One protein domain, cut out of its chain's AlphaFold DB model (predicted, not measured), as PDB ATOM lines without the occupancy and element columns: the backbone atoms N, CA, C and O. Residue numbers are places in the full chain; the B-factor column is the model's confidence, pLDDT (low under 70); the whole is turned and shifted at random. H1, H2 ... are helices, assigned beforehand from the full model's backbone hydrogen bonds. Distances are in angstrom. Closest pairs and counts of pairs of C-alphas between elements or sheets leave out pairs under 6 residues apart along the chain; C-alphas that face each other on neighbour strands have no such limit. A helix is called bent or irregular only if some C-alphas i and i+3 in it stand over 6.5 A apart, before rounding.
ATOM      1  N   GLU A  74     -36.479 -41.537 -52.209       76.56
ATOM      2  CA  GLU A  74     -37.116 -42.728 -51.650       76.56
ATOM      3  C   GLU A  74     -36.238 -43.978 -51.828       76.56
ATOM      4  O   GLU A  74     -36.093 -44.768 -50.896       76.56
ATOM      5  N   ASP A  75     -35.607 -44.150 -52.993       77.06
ATOM      6  CA  ASP A  75     -34.697 -45.278 -53.241       77.06
ATOM      7  C   ASP A  75     -33.447 -45.193 -52.364       77.06
ATOM      8  O   ASP A  75     -32.983 -46.200 -51.832       77.06
ATOM      9  N   ILE A  76     -32.948 -43.977 -52.153       77.50
ATOM     10  CA  ILE A  76     -31.846 -43.669 -51.244       77.50
ATOM     11  C   ILE A  76     -32.205 -44.040 -49.796       77.50
ATOM     12  O   ILE A  76     -31.443 -44.742 -49.129       77.50
ATOM     13  N   GLN A  77     -33.375 -43.622 -49.308       76.94
ATOM     14  CA  GLN A  77     -33.840 -43.947 -47.957       76.94
ATOM     15  C   GLN A  77     -34.059 -45.454 -47.783       76.94
ATOM     16  O   GLN A  77     -33.655 -46.030 -46.770       76.94
ATOM     17  N   ARG A  78     -34.649 -46.117 -48.787       79.81
ATOM     18  CA  ARG A  78     -34.827 -47.576 -48.803       79.81
ATOM     19  C   ARG A  78     -33.493 -48.308 -48.785       79.81
ATOM     20  O   ARG A  78     -33.354 -49.268 -48.034       79.81
ATOM     21  N   PHE A  79     -32.514 -47.857 -49.568       80.31
ATOM     22  CA  PHE A  79     -31.165 -48.417 -49.553       80.31
ATOM     23  C   PHE A  79     -30.506 -48.238 -48.184       80.31
ATOM     24  O   PHE A  79     -29.963 -49.194 -47.637       80.31
ATOM     25  N   ALA A  80     -30.593 -47.039 -47.603       79.00
ATOM     26  CA  ALA A  80     -30.017 -46.763 -46.297       79.00
ATOM     27  C   ALA A  80     -30.622 -47.658 -45.204       79.00
ATOM     28  O   ALA A  80     -29.889 -48.202 -44.375       79.00
ATOM     29  N   LEU A  81     -31.941 -47.872 -45.253       79.50
ATOM     30  CA  LEU A  81     -32.644 -48.787 -44.356       79.50
ATOM     31  C   LEU A  81     -32.199 -50.233 -44.582       79.50
ATOM     32  O   LEU A  81     -31.852 -50.925 -43.629       79.50
ATOM     33  N   PHE A  82     -32.165 -50.672 -45.841       80.19
ATOM     34  CA  PHE A  82     -31.752 -52.018 -46.230       80.19
ATOM     35  C   PHE A  82     -30.326 -52.344 -45.767       80.19
ATOM     36  O   PHE A  82     -30.091 -53.392 -45.170       80.19
ATOM     37  N   ALA A  83     -29.381 -51.429 -45.974       79.62
ATOM     38  CA  ALA A  83     -27.994 -51.594 -45.555       79.62
ATOM     39  C   ALA A  83     -27.773 -51.305 -44.053       79.62
ATOM     40  O   ALA A  83     -26.642 -51.386 -43.581       79.62
ATOM     41  N   SER A  84     -28.829 -50.983 -43.290       75.81
ATOM     42  CA  SER A  84     -28.757 -50.583 -41.872       75.81
ATOM     43  C   SER A  84     -27.824 -49.393 -41.613       75.81
ATOM     44  O   SER A  84     -27.227 -49.260 -40.546       75.81
ATOM     45  N   VAL A  85     -27.708 -48.503 -42.599       75.06
ATOM     46  CA  VAL A  85     -26.852 -47.312 -42.566       75.06
ATOM     47  C   VAL A  85     -27.647 -46.013 -42.429       75.06
ATOM     48  O   VAL A  85     -27.052 -44.940 -42.441       75.06
ATOM     49  N   SER A  86     -28.972 -46.076 -42.253       70.25
ATOM     50  CA  SER A  86     -29.832 -44.890 -42.094       70.25
ATOM     51  C   SER A  86     -29.375 -43.936 -40.993       70.25
ATOM     52  O   SER A  86     -29.532 -42.731 -41.133       70.25
ATOM     53  N   ASN A  87     -28.781 -44.468 -39.921       69.62
ATOM     54  CA  ASN A  87     -28.276 -43.679 -38.793       69.62
ATOM     55  C   ASN A  87     -26.787 -43.312 -38.925       69.62
ATOM     56  O   ASN A  87     -26.236 -42.680 -38.028       69.62
ATOM     57  N   LEU A  88     -26.112 -43.748 -39.995       69.19
ATOM     58  CA  LEU A  88     -24.673 -43.532 -40.197       69.19
ATOM     59  C   LEU A  88     -24.364 -42.261 -40.988       69.19
ATOM     60  O   LEU A  88     -23.213 -41.831 -41.033       69.19
ATOM     61  N   PHE A  89     -25.378 -41.656 -41.600       65.81
ATOM     62  CA  PHE A  89     -25.242 -40.424 -42.357       65.81
ATOM     63  C   PHE A  89     -26.074 -39.316 -41.695       65.81
ATOM     64  O   PHE A  89     -27.203 -39.577 -41.273       65.81
ATOM     65  N   PRO A  90     -25.555 -38.077 -41.598       63.44
ATOM     66  CA  PRO A  90     -26.404 -36.923 -41.319       63.44
ATOM     67  C   PRO A  90     -27.398 -36.771 -42.479       63.44
ATOM     68  O   PRO A  90     -26.976 -36.950 -43.614       63.44
ATOM     69  N   GLU A  91     -28.682 -36.520 -42.178       67.00
ATOM     70  CA  GLU A  91     -29.808 -36.355 -43.127       67.00
ATOM     71  C   GLU A  91     -29.528 -36.814 -44.568       67.00
ATOM     72  O   GLU A  91     -28.950 -36.108 -45.391       67.00
ATOM     73  N   ILE A  92     -29.966 -38.034 -44.861       65.00
ATOM     74  CA  ILE A  92     -29.821 -38.688 -46.157       65.00
ATOM     75  C   ILE A  92     -30.791 -38.045 -47.159       65.00
ATOM     76  O   ILE A  92     -31.887 -38.554 -47.395       65.00
ATOM     77  N   ASP A  93     -30.386 -36.919 -47.740       68.06
ATOM     78  CA  ASP A  93     -31.123 -36.236 -48.800       68.06
ATOM     79  C   ASP A  93     -30.449 -36.400 -50.176       68.06
ATOM     80  O   ASP A  93     -29.336 -36.920 -50.332       68.06
ATOM     81  N   LYS A  94     -31.156 -35.978 -51.229       67.12
ATOM     82  CA  LYS A  94     -30.667 -36.088 -52.608       67.12
ATOM     83  C   LYS A  94     -29.371 -35.298 -52.839       67.12
ATOM     84  O   LYS A  94     -28.545 -35.735 -53.641       67.12
ATOM     85  N   VAL A  95     -29.202 -34.154 -52.173       70.81
ATOM     86  CA  VAL A  95     -28.034 -33.275 -52.335       70.81
ATOM     87  C   VAL A  95     -26.801 -33.949 -51.748       70.81
ATOM     88  O   VAL A  95     -25.794 -34.081 -52.444       70.81
ATOM     89  N   PHE A  96     -26.914 -34.486 -50.531       73.75
ATOM     90  CA  PHE A  96     -25.877 -35.273 -49.877       73.75
ATOM     91  C   PHE A  96     -25.393 -36.404 -50.783       73.75
ATOM     92  O   PHE A  96     -24.194 -36.543 -51.011       73.75
ATOM     93  N   TYR A  97     -26.312 -37.182 -51.363       72.06
ATOM     94  CA  TYR A  97     -25.932 -38.269 -52.266       72.06
ATOM     95  C   TYR A  97     -25.246 -37.756 -53.531       72.06
ATOM     96  O   TYR A  97     -24.192 -38.269 -53.891       72.06
ATOM     97  N   GLN A  98     -25.780 -36.733 -54.198       71.38
ATOM     98  CA  GLN A  98     -25.167 -36.196 -55.417       71.38
ATOM     99  C   GLN A  98     -23.746 -35.664 -55.182       71.38
ATOM    100  O   GLN A  98     -22.860 -35.893 -56.006       71.38
ATOM    101  N   GLU A  99     -23.509 -35.002 -54.051       71.00
ATOM    102  CA  GLU A  99     -22.198 -34.453 -53.707       71.00
ATOM    103  C   GLU A  99     -21.221 -35.521 -53.200       71.00
ATOM    104  O   GLU A  99     -20.035 -35.486 -53.530       71.00
ATOM    105  N   LYS A 100     -21.699 -36.477 -52.393       71.06
ATOM    106  CA  LYS A 100     -20.843 -37.433 -51.677       71.06
ATOM    107  C   LYS A 100     -20.663 -38.770 -52.379       71.06
ATOM    108  O   LYS A 100     -19.642 -39.396 -52.133       71.06
ATOM    109  N   LEU A 101     -21.546 -39.180 -53.296       65.12
ATOM    110  CA  LEU A 101     -21.362 -40.405 -54.097       65.12
ATOM    111  C   LEU A 101     -20.105 -40.359 -54.974       65.12
ATOM    112  O   LEU A 101     -19.528 -41.397 -55.282       65.12
ATOM    113  N   THR A 102     -19.685 -39.162 -55.385       65.75
ATOM    114  CA  THR A 102     -18.455 -38.976 -56.174       65.75
ATOM    115  C   THR A 102     -17.184 -39.017 -55.320       65.75
ATOM    116  O   THR A 102     -16.079 -39.049 -55.857       65.75
ATOM    117  N   GLN A 103     -17.325 -39.039 -53.992       66.69
ATOM    118  CA  GLN A 103     -16.236 -39.079 -53.024       66.69
ATOM    119  C   GLN A 103     -16.227 -40.441 -52.317       66.69
ATOM    120  O   GLN A 103     -17.261 -41.079 -52.134       66.69
ATOM    121  N   SER A 104     -15.059 -40.909 -51.875       60.22
ATOM    122  CA  SER A 104     -15.002 -42.088 -51.010       60.22
ATOM    123  C   SER A 104     -15.622 -41.743 -49.656       60.22
ATOM    124  O   SER A 104     -14.994 -41.057 -48.845       60.22
ATOM    125  N   VAL A 105     -16.847 -42.198 -49.394       61.12
ATOM    126  CA  VAL A 105     -17.467 -42.000 -48.084       61.12
ATOM    127  C   VAL A 105     -16.970 -43.080 -47.131       61.12
ATOM    128  O   VAL A 105     -17.314 -44.253 -47.256       61.12
ATOM    129  N   GLN A 106     -16.125 -42.692 -46.175       61.03
ATOM    130  CA  GLN A 106     -15.715 -43.588 -45.098       61.03
ATOM    131  C   GLN A 106     -16.801 -43.612 -44.026       61.03
ATOM    132  O   GLN A 106     -16.938 -42.677 -43.240       61.03
ATOM    133  N   VAL A 107     -17.555 -44.706 -43.983       56.56
ATOM    134  CA  VAL A 107     -18.486 -44.985 -42.893       56.56
ATOM    135  C   VAL A 107     -17.693 -45.602 -41.740       56.56
ATOM    136  O   VAL A 107     -17.263 -46.752 -41.815       56.56
ATOM    137  N   LYS A 108     -17.444 -44.826 -40.680       57.59
ATOM    138  CA  LYS A 108     -16.839 -45.341 -39.443       57.59
ATOM    139  C   LYS A 108     -17.933 -46.001 -38.591       57.59
ATOM    140  O   LYS A 108     -19.005 -45.432 -38.417       57.59
ATOM    141  N   GLY A 109     -17.682 -47.225 -38.123       52.34
ATOM    142  CA  GLY A 109     -18.682 -48.102 -37.499       52.34
ATOM    143  C   GLY A 109     -19.321 -47.592 -36.195       52.34
ATOM    144  O   GLY A 109     -18.773 -46.740 -35.505       52.34
ATOM    145  N   VAL A 110     -20.472 -48.207 -35.891       48.62
ATOM    146  CA  VAL A 110     -21.586 -47.991 -34.925       48.62
ATOM    147  C   VAL A 110     -21.257 -47.668 -33.444       48.62
ATOM    148  O   VAL A 110     -22.090 -47.884 -32.574       48.62
ATOM    149  N   GLN A 111     -20.095 -47.112 -33.099       53.94
ATOM    150  CA  GLN A 111     -19.855 -46.553 -31.751       53.94
ATOM    151  C   GLN A 111     -20.122 -45.041 -31.659       53.94
ATOM    152  O   GLN A 111     -19.586 -44.372 -30.781       53.94
ATOM    153  N   TYR A 112     -20.920 -44.477 -32.565       57.34
ATOM    154  CA  TYR A 112     -21.110 -43.031 -32.624       57.34
ATOM    155  C   TYR A 112     -22.281 -42.561 -31.763       57.34
ATOM    156  O   TYR A 112     -23.431 -42.954 -31.955       57.34
ATOM    157  N   GLU A 113     -21.952 -41.682 -30.821       60.44
ATOM    158  CA  GLU A 113     -22.893 -40.847 -30.085       60.44
ATOM    159  C   GLU A 113     -23.834 -40.118 -31.056       60.44
ATOM    160  O   GLU A 113     -23.414 -39.624 -32.106       60.44
ATOM    161  N   ASN A 114     -25.120 -40.019 -30.701       67.38
ATOM    162  CA  ASN A 114     -26.047 -39.165 -31.431       67.38
ATOM    163  C   ASN A 114     -25.630 -37.697 -31.236       67.38
ATOM    164  O   ASN A 114     -25.927 -37.077 -30.214       67.38
ATOM    165  N   ILE A 115     -24.952 -37.141 -32.239       75.62
ATOM    166  CA  ILE A 115     -24.519 -35.739 -32.274       75.62
ATOM    167  C   ILE A 115     -25.502 -34.828 -33.019       75.62
ATOM    168  O   ILE A 115     -25.149 -33.703 -33.359       75.62
ATOM    169  N   SER A 116     -26.743 -35.264 -33.273       77.06
ATOM    170  CA  SER A 116     -27.747 -34.435 -33.964       77.06
ATOM    171  C   SER A 116     -27.998 -33.110 -33.238       77.06
ATOM    172  O   SER A 116     -28.274 -32.096 -33.870       77.06
ATOM    173  N   HIS A 117     -27.826 -33.096 -31.914       81.12
ATOM    174  CA  HIS A 117     -27.906 -31.897 -31.081       81.12
ATOM    175  C   HIS A 117     -26.814 -30.849 -31.380       81.12
ATOM    176  O   HIS A 117     -26.970 -29.694 -30.998       81.12
ATOM    177  N   LEU A 118     -25.734 -31.225 -32.075       86.50
ATOM    178  CA  LEU A 118     -24.635 -30.336 -32.467       86.50
ATOM    179  C   LEU A 118     -24.771 -29.808 -33.909       86.50
ATOM    180  O   LEU A 118     -23.881 -29.105 -34.384       86.50
ATOM    181  N   LYS A 119     -25.863 -30.127 -34.628       82.44
ATOM    182  CA  LYS A 119     -26.051 -29.789 -36.059       82.44
ATOM    183  C   LYS A 119     -25.800 -28.305 -36.356       82.44
ATOM    184  O   LYS A 119     -25.076 -27.990 -37.294       82.44
ATOM    185  N   GLU A 120     -26.330 -27.407 -35.527       87.56
ATOM    186  CA  GLU A 120     -26.139 -25.957 -35.689       87.56
ATOM    187  C   GLU A 120     -24.667 -25.538 -35.598       87.56
ATOM    188  O   GLU A 120     -24.184 -24.765 -36.419       87.56
ATOM    189  N   GLN A 121     -23.907 -26.108 -34.661       89.88
ATOM    190  CA  GLN A 121     -22.483 -25.789 -34.522       89.88
ATOM    191  C   GLN A 121     -21.687 -26.296 -35.728       89.88
ATOM    192  O   GLN A 121     -20.778 -25.618 -36.200       89.88
ATOM    193  N   PHE A 122     -22.043 -27.461 -36.278       89.31
ATOM    194  CA  PHE A 122     -21.449 -27.946 -37.526       89.31
ATOM    195  C   PHE A 122     -21.769 -27.030 -38.717       89.31
ATOM    196  O   PHE A 122     -20.873 -26.767 -39.521       89.31
ATOM    197  N   ASN A 123     -22.988 -26.489 -38.804       88.00
ATOM    198  CA  ASN A 123     -23.356 -25.515 -39.836       88.00
ATOM    199  C   ASN A 123     -22.517 -24.229 -39.726       88.00
ATOM    200  O   ASN A 123     -21.998 -23.741 -40.732       88.00
ATOM    201  N   GLU A 124     -22.329 -23.700 -38.512       92.62
ATOM    202  CA  GLU A 124     -21.474 -22.528 -38.267       92.62
ATOM    203  C   GLU A 124     -20.017 -22.781 -38.683       92.62
ATOM    204  O   GLU A 124     -19.395 -21.939 -39.340       92.62
ATOM    205  N   LEU A 125     -19.480 -23.962 -38.360       93.38
ATOM    206  CA  LEU A 125     -18.140 -24.377 -38.779       93.38
ATOM    207  C   LEU A 125     -18.027 -24.475 -40.304       93.38
ATOM    208  O   LEU A 125     -17.044 -24.012 -40.882       93.38
ATOM    209  N   GLN A 126     -19.038 -25.036 -40.969       90.94
ATOM    210  CA  GLN A 126     -19.063 -25.153 -42.424       90.94
ATOM    211  C   GLN A 126     -19.075 -23.777 -43.105       90.94
ATOM    212  O   GLN A 126     -18.308 -23.553 -44.044       90.94
ATOM    213  N   LEU A 127     -19.869 -22.833 -42.591       93.38
ATOM    214  CA  LEU A 127     -19.873 -21.444 -43.059       93.38
ATOM    215  C   LEU A 127     -18.515 -20.767 -42.846       93.38
ATOM    216  O   LEU A 127     -18.026 -20.071 -43.740       93.38
ATOM    217  N   ALA A 128     -17.879 -20.980 -41.692       95.69
ATOM    218  CA  ALA A 128     -16.559 -20.426 -41.408       95.69
ATOM    219  C   ALA A 128     -15.487 -20.962 -42.373       95.69
ATOM    220  O   ALA A 128     -14.686 -20.174 -42.874       95.69
ATOM    221  N   ILE A 129     -15.516 -22.261 -42.698       92.75
ATOM    222  CA  ILE A 129     -14.621 -22.879 -43.690       92.75
ATOM    223  C   ILE A 129     -14.831 -22.249 -45.070       92.75
ATOM    224  O   ILE A 129     -13.871 -21.790 -45.686       92.75
ATOM    225  N   GLN A 130     -16.079 -22.172 -45.542       92.75
ATOM    226  CA  GLN A 130     -16.404 -21.584 -46.849       92.75
ATOM    227  C   GLN A 130     -15.953 -20.122 -46.965       92.75
ATOM    228  O   GLN A 130     -15.565 -19.669 -48.039       92.75
ATOM    229  N   GLN A 131     -15.987 -19.386 -45.854       96.38
ATOM    230  CA  GLN A 131     -15.611 -17.975 -45.787       96.38
ATOM    231  C   GLN A 131     -14.144 -17.750 -45.388       96.38
ATOM    232  O   GLN A 131     -13.747 -16.599 -45.217       96.38
ATOM    233  N   ASN A 132     -13.342 -18.811 -45.235       95.38
ATOM    234  CA  ASN A 132     -11.953 -18.756 -44.760       95.38
ATOM    235  C   ASN A 132     -11.783 -17.962 -43.448       95.38
ATOM    236  O   ASN A 132     -10.859 -17.160 -43.297       95.38
TER     237      ASN A 132
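This is residues 74 to 132 of the 141 residues of the protein "Transcriptional regulator-like protein, helix-turn-helix domain-containing protein" of Avibacterium paragallinarum (UniProt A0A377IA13). A helical arm, residues 120 to 130 of H3 with 131 and 132 after it, sticks out at one end of a loose body made of loops and two short helices, H1 and H2. H1 lies at the opposite end from the tip of H3, H2 lies between them along the length, and a wide arch of unnamed chain, residues 101 to 115, leads from H2 to H3. The printed part has 59 residues with three named helices, in the order H1, H2, H3, and no named strand; the class is all helix. It is loose, with a radius of gyration of the C-alphas of 13.0 A, and spans 38 by 26 by 20 A.

The longest helix, H3, covers residues 116 to 130 and measures 21.4 A from its first to its last C-alpha; C-alpha 130 is at (-16.404, -21.584, -46.849). H3 is irregular: C-alphas 117 and 120 are 7.7 A apart. H2 covers residues 94 to 100, 10.0 A long. H1 covers residues 74 to 82, 12.0 A long, with C-alpha 74 at (-37.116, -42.728, -51.650).

H3 is apart from both H1 and H2. H1 and H2 are close but not clearly touching, their closest C-alphas being those of Ile 76 and Lys 94, 7.8 A apart. They run the same way at a steep tilt of 63 degrees. Each O i to N i+4 pair is within hydrogen-bond range in H1 and H2; in H3, 9 of 11 are.

The two C-alphas farthest apart, those of Phe 82 and Asn 132, are 38.7 A apart. The printed part has no cut, and both links, H1 to H2 and H2 to H3, are long. Residues 98 to 104, of which 98 to 100 belong to H2, stand free. Mean pLDDT of the printed part is 74.7; residues 87 to 94 and 101 to 114 are under 70.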